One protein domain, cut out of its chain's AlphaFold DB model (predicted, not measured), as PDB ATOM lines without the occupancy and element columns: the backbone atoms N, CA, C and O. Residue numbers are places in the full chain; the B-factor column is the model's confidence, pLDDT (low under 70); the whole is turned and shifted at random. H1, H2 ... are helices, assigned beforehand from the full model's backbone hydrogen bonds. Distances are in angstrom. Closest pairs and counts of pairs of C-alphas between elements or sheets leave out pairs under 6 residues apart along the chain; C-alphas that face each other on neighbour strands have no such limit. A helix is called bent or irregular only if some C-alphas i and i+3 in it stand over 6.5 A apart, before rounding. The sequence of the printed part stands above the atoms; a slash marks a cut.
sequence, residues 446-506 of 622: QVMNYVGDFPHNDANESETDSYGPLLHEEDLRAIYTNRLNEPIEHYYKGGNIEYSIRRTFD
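What this domain is: This is residues 446 to 506 of the 622 residues of an uncharacterized protein of Pseudobutyrivibrio ruminis (UniProt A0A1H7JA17). Three short helices are joined by long loops in a flat shape: H1 and H3 form a steeply tilted pair, and H2 is set off from both toward the other end of the longest axis. The printed part has 61 residues, with named helices H1, H2, H3 in chain order and no named strand. It is all helix by class, with 26 residues in named elements, under half. It is compact, with a radius of gyration of the C-alphas of 11.6 A and spans of 33 by 30 by 15 A.

How they stand to each other: H1, residues 446 to 453, touches H3, residues 497 to 504; their closest C-alphas, of Met 448 and Arg 503, are 6.4 A apart. They run opposite ways at a steep tilt of 50 degrees. H2, residues 473 to 482, is apart from H1 and H3. Every O i to N i+4 pair is within hydrogen-bond range in H1 and H3, and 5 of 6 in H2.

Where its parts are: H1 begins at C-alpha 446 (172.802, 130.579, 100.975) and is 10.6 A long. H2 is 12.1 A long and neither bent nor irregular, but only just: C-alphas 479 and 482 are 6.5 A apart. H3, 10.4 A, ends at C-alpha 504 (164.573, 140.075, 103.658).

The domain as a whole: The farthest C-alphas, of Gln 446 and Asn 485, are 34.9 A apart. The printed part has no cut. Both links are long, 19 and 14 residues. Low confidence, under 70, includes residues 457 to 464 and 479 to 483.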
ATOM      1  N   GLN A 446     171.963 130.689 102.170       84.81
ATOM      2  CA  GLN A 446     172.802 130.579 100.975       84.81
ATOM      3  C   GLN A 446     171.946 130.236  99.758       84.81
ATOM      4  O   GLN A 446     171.959 130.974  98.773       84.81
ATOM      5  N   VAL A 447     171.140 129.173  99.856       87.50
ATOM      6  CA  VAL A 447     170.187 128.789  98.804       87.50
ATOM      7  C   VAL A 447     169.194 129.921  98.562       87.50
ATOM      8  O   VAL A 447     168.908 130.254  97.417       87.50
ATOM      9  N   MET A 448     168.711 130.559  99.629       86.31
ATOM     10  CA  MET A 448     167.740 131.643  99.534       86.31
ATOM     11  C   MET A 448     168.292 132.893  98.854       86.31
ATOM     12  O   MET A 448     167.583 133.534  98.081       86.31
ATOM     13  N   ASN A 449     169.551 133.239  99.113       88.12
ATOM     14  CA  ASN A 449     170.198 134.360  98.442       88.12
ATOM     15  C   ASN A 449     170.468 134.055  96.978       88.12
ATOM     16  O   ASN A 449     170.069 134.848  96.135       88.12
ATOM     17  N   TYR A 450     171.032 132.884  96.676       90.12
ATOM     18  CA  TYR A 450     171.253 132.466  95.295       90.12
ATOM     19  C   TYR A 450     169.952 132.484  94.486       90.12
ATOM     20  O   TYR A 450     169.910 133.044  93.398       90.12
ATOM     21  N   VAL A 451     168.866 131.939  95.047       88.06
ATOM     22  CA  VAL A 451     167.562 131.930  94.378       88.06
ATOM     23  C   VAL A 451     166.993 133.331  94.220       88.06
ATOM     24  O   VAL A 451     166.477 133.658  93.160       88.06
ATOM     25  N   GLY A 452     167.071 134.164  95.258       87.31
ATOM     26  CA  GLY A 452     166.528 135.518  95.218       87.31
ATOM     27  C   GLY A 452     167.295 136.464  94.289       87.31
ATOM     28  O   GLY A 452     166.677 137.337  93.679       87.31
ATOM     29  N   ASP A 453     168.612 136.298  94.174       88.19
ATOM     30  CA  ASP A 453     169.471 137.080  93.274       88.19
ATOM     31  C   ASP A 453     169.441 136.563  91.839       88.19
ATOM     32  O   ASP A 453     169.896 137.253  90.929       88.19
ATOM     33  N   PHE A 454     168.896 135.364  91.622       88.38
ATOM     34  CA  PHE A 454     168.897 134.748  90.311       88.38
ATOM     35  C   PHE A 454     168.149 135.624  89.291       88.38
ATOM     36  O   PHE A 454     167.023 136.048  89.581       88.38
ATOM     37  N   PRO A 455     168.728 135.887  88.102       83.81
ATOM     38  CA  PRO A 455     168.095 136.714  87.082       83.81
ATOM     39  C   PRO A 455     166.717 136.183  86.683       83.81
ATOM     40  O   PRO A 455     166.539 134.990  86.402       83.81
ATOM     41  N   HIS A 456     165.737 137.081  86.639       76.31
ATOM     42  CA  HIS A 456     164.344 136.768  86.361       76.31
ATOM     43  C   HIS A 456     163.697 137.844  85.494       76.31
ATOM     44  O   HIS A 456     163.840 139.032  85.749       76.31
ATOM     45  N   ASN A 457     162.941 137.430  84.479       67.69
ATOM     46  CA  ASN A 457     162.179 138.356  83.651       67.69
ATOM     47  C   ASN A 457     160.916 137.664  83.127       67.69
ATOM     48  O   ASN A 457     160.994 136.774  82.278       67.69
ATOM     49  N   ASP A 458     159.758 138.059  83.662       50.72
ATOM     50  CA  ASP A 458     158.458 137.505  83.265       50.72
ATOM     51  C   ASP A 458     157.739 138.335  82.194       50.72
ATOM     52  O   ASP A 458     156.749 137.853  81.638       50.72
ATOM     53  N   ALA A 459     158.174 139.570  81.904       44.22
ATOM     54  CA  ALA A 459     157.281 140.525  81.246       44.22
ATOM     55  C   ALA A 459     157.869 141.471  80.190       44.22
ATOM     56  O   ALA A 459     157.056 141.990  79.436       44.22
ATOM     57  N   ASN A 460     159.180 141.720  80.082       39.31
ATOM     58  CA  ASN A 460     159.773 142.488  78.969       39.31
ATOM     59  C   ASN A 460     161.305 142.452  79.043       39.31
ATOM     60  O   ASN A 460     161.913 142.908  80.008       39.31
ATOM     61  N   GLU A 461     161.922 141.943  77.985       47.03
ATOM     62  CA  GLU A 461     163.265 141.349  77.931       47.03
ATOM     63  C   GLU A 461     164.446 142.347  77.912       47.03
ATOM     64  O   GLU A 461     165.430 142.118  77.218       47.03
ATOM     65  N   SER A 462     164.386 143.449  78.665       39.62
ATOM     66  CA  SER A 462     165.495 144.425  78.737       39.62
ATOM     67  C   SER A 462     165.900 144.878  80.145       39.62
ATOM     68  O   SER A 462     166.903 145.570  80.279       39.62
ATOM     69  N   GLU A 463     165.161 144.497  81.194       48.25
ATOM     70  CA  GLU A 463     165.507 144.813  82.591       48.25
ATOM     71  C   GLU A 463     165.990 143.550  83.331       48.25
ATOM     72  O   GLU A 463     165.427 142.460  83.184       48.25
ATOM     73  N   THR A 464     167.090 143.693  84.077       54.66
ATOM     74  CA  THR A 464     167.793 142.641  84.832       54.66
ATOM     75  C   THR A 464     167.219 142.506  86.243       54.66
ATOM     76  O   THR A 464     167.927 142.706  87.232       54.66
ATOM     77  N   ASP A 465     165.924 142.229  86.351       72.06
ATOM     78  CA  ASP A 465     165.301 142.022  87.656       72.06
ATOM     79  C   ASP A 465     165.732 140.677  88.257       72.06
ATOM     80  O   ASP A 465     166.031 139.713  87.548       72.06
ATOM     81  N   SER A 466     165.804 140.597  89.585       84.38
ATOM     82  CA  SER A 466     166.096 139.343  90.281       84.38
ATOM     83  C   SER A 466     164.801 138.620  90.663       84.38
ATOM     84  O   SER A 466     163.736 139.227  90.797       84.38
ATOM     85  N   TYR A 467     164.844 137.301  90.846       85.88
ATOM     86  CA  TYR A 467     163.650 136.515  91.172       85.88
ATOM     87  C   TYR A 467     163.011 136.950  92.500       85.88
ATOM     88  O   TYR A 467     161.785 137.053  92.617       85.88
ATOM     89  N   GLY A 468     163.841 137.231  93.501       85.88
ATOM     90  CA  GLY A 468     163.423 137.635  94.834       85.88
ATOM     91  C   GLY A 468     164.348 138.701  95.430       85.88
ATOM     92  O   GLY A 468     165.161 138.353  96.300       85.88
ATOM     93  N   PRO A 469     164.283 139.963  94.963       86.25
ATOM     94  CA  PRO A 469     165.133 141.045  95.454       86.25
ATOM     95  C   PRO A 469     164.914 141.303  96.947       86.25
ATOM     96  O   PRO A 469     163.814 141.132  97.476       86.25
ATOM     97  N   LEU A 470     165.965 141.731  97.649       85.69
ATOM     98  CA  LEU A 470     165.823 142.209  99.025       85.69
ATOM     99  C   LEU A 470     164.953 143.470  99.046       85.69
ATOM    100  O   LEU A 470     165.133 144.363  98.225       85.69
ATOM    101  N   LEU A 471     164.020 143.535  99.994       81.00
ATOM    102  CA  LEU A 471     163.114 144.667 100.152       81.00
ATOM    103  C   LEU A 471     163.673 145.622 101.203       81.00
ATOM    104  O   LEU A 471     163.838 145.258 102.371       81.00
ATOM    105  N   HIS A 472     163.924 146.861 100.808       79.31
ATOM    106  CA  HIS A 472     164.260 147.929 101.734       79.31
ATOM    107  C   HIS A 472     162.992 148.551 102.335       79.31
ATOM    108  O   HIS A 472     161.863 148.301 101.907       79.31
ATOM    109  N   GLU A 473     163.161 149.374 103.371       68.38
ATOM    110  CA  GLU A 473     162.034 150.014 104.062       68.38
ATOM    111  C   GLU A 473     161.159 150.841 103.104       68.38
ATOM    112  O   GLU A 473     159.935 150.876 103.245       68.38
ATOM    113  N   GLU A 474     161.773 151.477 102.109       71.38
ATOM    114  CA  GLU A 474     161.076 152.256 101.086       71.38
ATOM    115  C   GLU A 474     160.213 151.372 100.180       71.38
ATOM    116  O   GLU A 474     159.046 151.706  99.967       71.38
ATOM    117  N   ASP A 475     160.722 150.212  99.751       75.00
ATOM    118  CA  ASP A 475     159.972 149.232  98.955       75.00
ATOM    119  C   ASP A 475     158.764 148.714  99.740       75.00
ATOM    120  O   ASP A 475     157.637 148.686  99.247       75.00
ATOM    121  N   LEU A 476     158.966 148.380 101.018       69.69
ATOM    122  CA  LEU A 476     157.895 147.925 101.905       69.69
ATOM    123  C   LEU A 476     156.829 149.009 102.109       69.69
ATOM    124  O   LEU A 476     155.629 148.715 102.085       69.69
ATOM    125  N   ARG A 477     157.234 150.273 102.282       65.31
ATOM    126  CA  ARG A 477     156.297 151.403 102.366       65.31
ATOM    127  C   ARG A 477     155.550 151.591 101.051       65.31
ATOM    128  O   ARG A 477     154.329 151.737 101.077       65.31
ATOM    129  N   ALA A 478     156.239 151.539  99.918       71.12
ATOM    130  CA  ALA A 478     155.630 151.669  98.603       71.12
ATOM    131  C   ALA A 478     154.570 150.579  98.372       71.12
ATOM    132  O   ALA A 478     153.414 150.892  98.094       71.12
ATOM    133  N   ILE A 479     154.935 149.316  98.601       67.50
ATOM    134  CA  ILE A 479     154.094 148.145  98.333       67.50
ATOM    135  C   ILE A 479     152.911 148.037  99.301       67.50
ATOM    136  O   ILE A 479     151.793 147.752  98.868       67.50
ATOM    137  N   TYR A 480     153.136 148.209 100.607       65.94
ATOM    138  CA  TYR A 480     152.118 147.897 101.619       65.94
ATOM    139  C   TYR A 480     151.380 149.122 102.150       65.94
ATOM    140  O   TYR A 480     150.232 148.994 102.599       65.94
ATOM    141  N   THR A 481     152.022 150.291 102.139       58.69
ATOM    142  CA  THR A 481     151.501 151.511 102.773       58.69
ATOM    143  C   THR A 481     150.944 152.493 101.749       58.69
ATOM    144  O   THR A 481     149.816 152.950 101.923       58.69
ATOM    145  N   ASN A 482     151.710 152.794 100.699       69.56
ATOM    146  CA  ASN A 482     151.396 153.852  99.735       69.56
ATOM    147  C   ASN A 482     150.543 153.357  98.563       69.56
ATOM    148  O   ASN A 482     149.752 154.126  98.023       69.56
ATOM    149  N   ARG A 483     150.689 152.084  98.181       66.62
ATOM    150  CA  ARG A 483     149.866 151.444  97.156       66.62
ATOM    151  C   ARG A 483     148.400 151.423  97.589       66.62
ATOM    152  O   ARG A 483     148.071 150.897  98.654       66.62
ATOM    153  N   LEU A 484     147.527 151.963  96.744       70.12
ATOM    154  CA  LEU A 484     146.086 151.988  96.988       70.12
ATOM    155  C   LEU A 484     145.409 150.856  96.217       70.12
ATOM    156  O   LEU A 484     144.956 149.887  96.818       70.12
ATOM    157  N   ASN A 485     145.382 150.973  94.890       72.31
ATOM    158  CA  ASN A 485     144.697 150.044  93.981       72.31
ATOM    159  C   ASN A 485     145.534 149.704  92.739       72.31
ATOM    160  O   ASN A 485     145.083 148.940  91.886       72.31
ATOM    161  N   GLU A 486     146.728 150.278  92.602       77.62
ATOM    162  CA  GLU A 486     147.592 150.047  91.455       77.62
ATOM    163  C   GLU A 486     148.088 148.587  91.419       77.62
ATOM    164  O   GLU A 486     148.197 147.933  92.467       77.62
ATOM    165  N   PRO A 487     148.414 148.056  90.231       75.62
ATOM    166  CA  PRO A 487     149.093 146.770  90.101       75.62
ATOM    167  C   PRO A 487     150.403 146.743  90.910       75.62
ATOM    168  O   PRO A 487     151.075 147.767  91.065       75.62
ATOM    169  N   ILE A 488     150.746 145.590  91.490       71.75
ATOM    170  CA  ILE A 488     151.934 145.465  92.355       71.75
ATOM    171  C   ILE A 488     153.235 145.625  91.558       71.75
ATOM    172  O   ILE A 488     154.232 146.100  92.089       71.75
ATOM    173  N   GLU A 489     153.177 145.329  90.265       76.88
ATOM    174  CA  GLU A 489     154.239 145.388  89.261       76.88
ATOM    175  C   GLU A 489     154.768 146.820  89.033       76.88
ATOM    176  O   GLU A 489     155.823 147.027  88.422       76.88
ATOM    177  N   HIS A 490     154.040 147.832  89.518       79.81
ATOM    178  CA  HIS A 490     154.499 149.224  89.557       79.81
ATOM    179  C   HIS A 490     155.508 149.486  90.684       79.81
ATOM    180  O   HIS A 490     156.299 150.417  90.579       79.81
ATOM    181  N   TYR A 491     155.470 148.686  91.752       77.12
ATOM    182  CA  TYR A 491     156.261 148.881  92.973       77.12
ATOM    183  C   TYR A 491     157.207 147.717  93.273       77.12
ATOM    184  O   TYR A 491     158.097 147.849  94.104       77.12
ATOM    185  N   TYR A 492     157.001 146.573  92.628       81.62
ATOM    186  CA  TYR A 492     157.794 145.371  92.805       81.62
ATOM    187  C   TYR A 492     158.099 144.764  91.438       81.62
ATOM    188  O   TYR A 492     157.182 144.479  90.670       81.62
ATOM    189  N   LYS A 493     159.388 144.587  91.151       80.25
ATOM    190  CA  LYS A 493     159.882 144.102  89.857       80.25
ATOM    191  C   LYS A 493     160.371 142.655  89.865       80.25
ATOM    192  O   LYS A 493     160.582 142.076  88.810       80.25
ATOM    193  N   GLY A 494     160.501 142.042  91.041       80.50
ATOM    194  CA  GLY A 494     160.944 140.653  91.123       80.50
ATOM    195  C   GLY A 494     159.883 139.637  90.690       80.50
ATOM    196  O   GLY A 494     158.699 139.944  90.566       80.50
ATOM    197  N   GLY A 495     160.300 138.381  90.538       77.56
ATOM    198  CA  GLY A 495     159.420 137.265  90.169       77.56
ATOM    199  C   GLY A 495     158.487 136.788  91.282       77.56
ATOM    200  O   GLY A 495     157.389 136.303  91.014       77.56
ATOM    201  N   ASN A 496     158.894 136.914  92.550       79.19
ATOM    202  CA  ASN A 496     158.096 136.409  93.671       79.19
ATOM    203  C   ASN A 496     158.241 137.241  94.950       79.19
ATOM    204  O   ASN A 496     159.211 137.116  95.697       79.19
ATOM    205  N   ILE A 497     157.231 138.067  95.235       78.12
ATOM    206  CA  ILE A 497     157.254 138.957  96.399       78.12
ATOM    207  C   ILE A 497     157.282 138.201  97.735       78.12
ATOM    208  O   ILE A 497     157.960 138.636  98.662       78.12
ATOM    209  N   GLU A 498     156.606 137.053  97.841       77.56
ATOM    210  CA  GLU A 498     156.626 136.236  99.063       77.56
ATOM    211  C   GLU A 498     158.037 135.693  99.332       77.56
ATOM    212  O   GLU A 498     158.482 135.610 100.482       77.56
ATOM    213  N   TYR A 499     158.776 135.387  98.265       79.38
ATOM    214  CA  TYR A 499     160.175 134.990  98.356       79.38
ATOM    215  C   TYR A 499     161.055 136.138  98.868       79.38
ATOM    216  O   TYR A 499     161.787 135.959  99.845       79.38
ATOM    217  N   SER A 500     160.927 137.324  98.266       81.50
ATOM    218  CA  SER A 500     161.632 138.563  98.642       81.50
ATOM    219  C   SER A 500     161.422 138.939 100.101       81.50
ATOM    220  O   SER A 500     162.363 139.218 100.842       81.50
ATOM    221  N   ILE A 501     160.175 138.856 100.548       76.62
ATOM    222  CA  ILE A 501     159.754 138.998 101.938       76.62
ATOM    223  C   ILE A 501     160.530 138.053 102.853       76.62
ATOM    224  O   ILE A 501     161.178 138.485 103.807       76.62
ATOM    225  N   ARG A 502     160.467 136.747 102.578       78.12
ATOM    226  CA  ARG A 502     161.049 135.742 103.466       78.12
ATOM    227  C   ARG A 502     162.559 135.909 103.546       78.12
ATOM    228  O   ARG A 502     163.129 135.787 104.631       78.12
ATOM    229  N   ARG A 503     163.173 136.204 102.404       81.12
ATOM    230  CA  ARG A 503     164.597 136.477 102.263       81.12
ATOM    231  C   ARG A 503     165.025 137.702 103.071       81.12
ATOM    232  O   ARG A 503     165.968 137.607 103.849       81.12
ATOM    233  N   THR A 504     164.292 138.808 102.954       79.19
ATOM    234  CA  THR A 504     164.573 140.075 103.658       79.19
ATOM    235  C   THR A 504     164.579 139.907 105.177       79.19
ATOM    236  O   THR A 504     165.407 140.495 105.869       79.19
ATOM    237  N   PHE A 505     163.690 139.065 105.707       72.00
ATOM    238  CA  PHE A 505     163.550 138.848 107.149       72.00
ATOM    239  C   PHE A 505     164.225 137.559 107.650       72.00
ATOM    240  O   PHE A 505     163.887 137.074 108.731       72.00
ATOM    241  N   ASP A 506     165.197 137.005 106.909       63.84
ATOM    242  CA  ASP A 506     166.015 135.850 107.334       63.84
ATOM    243  C   ASP A 506     165.168 134.613 107.712       63.84
ATOM    244  O   ASP A 506     165.381 133.952 108.730       63.84
TER     245      ASP A 506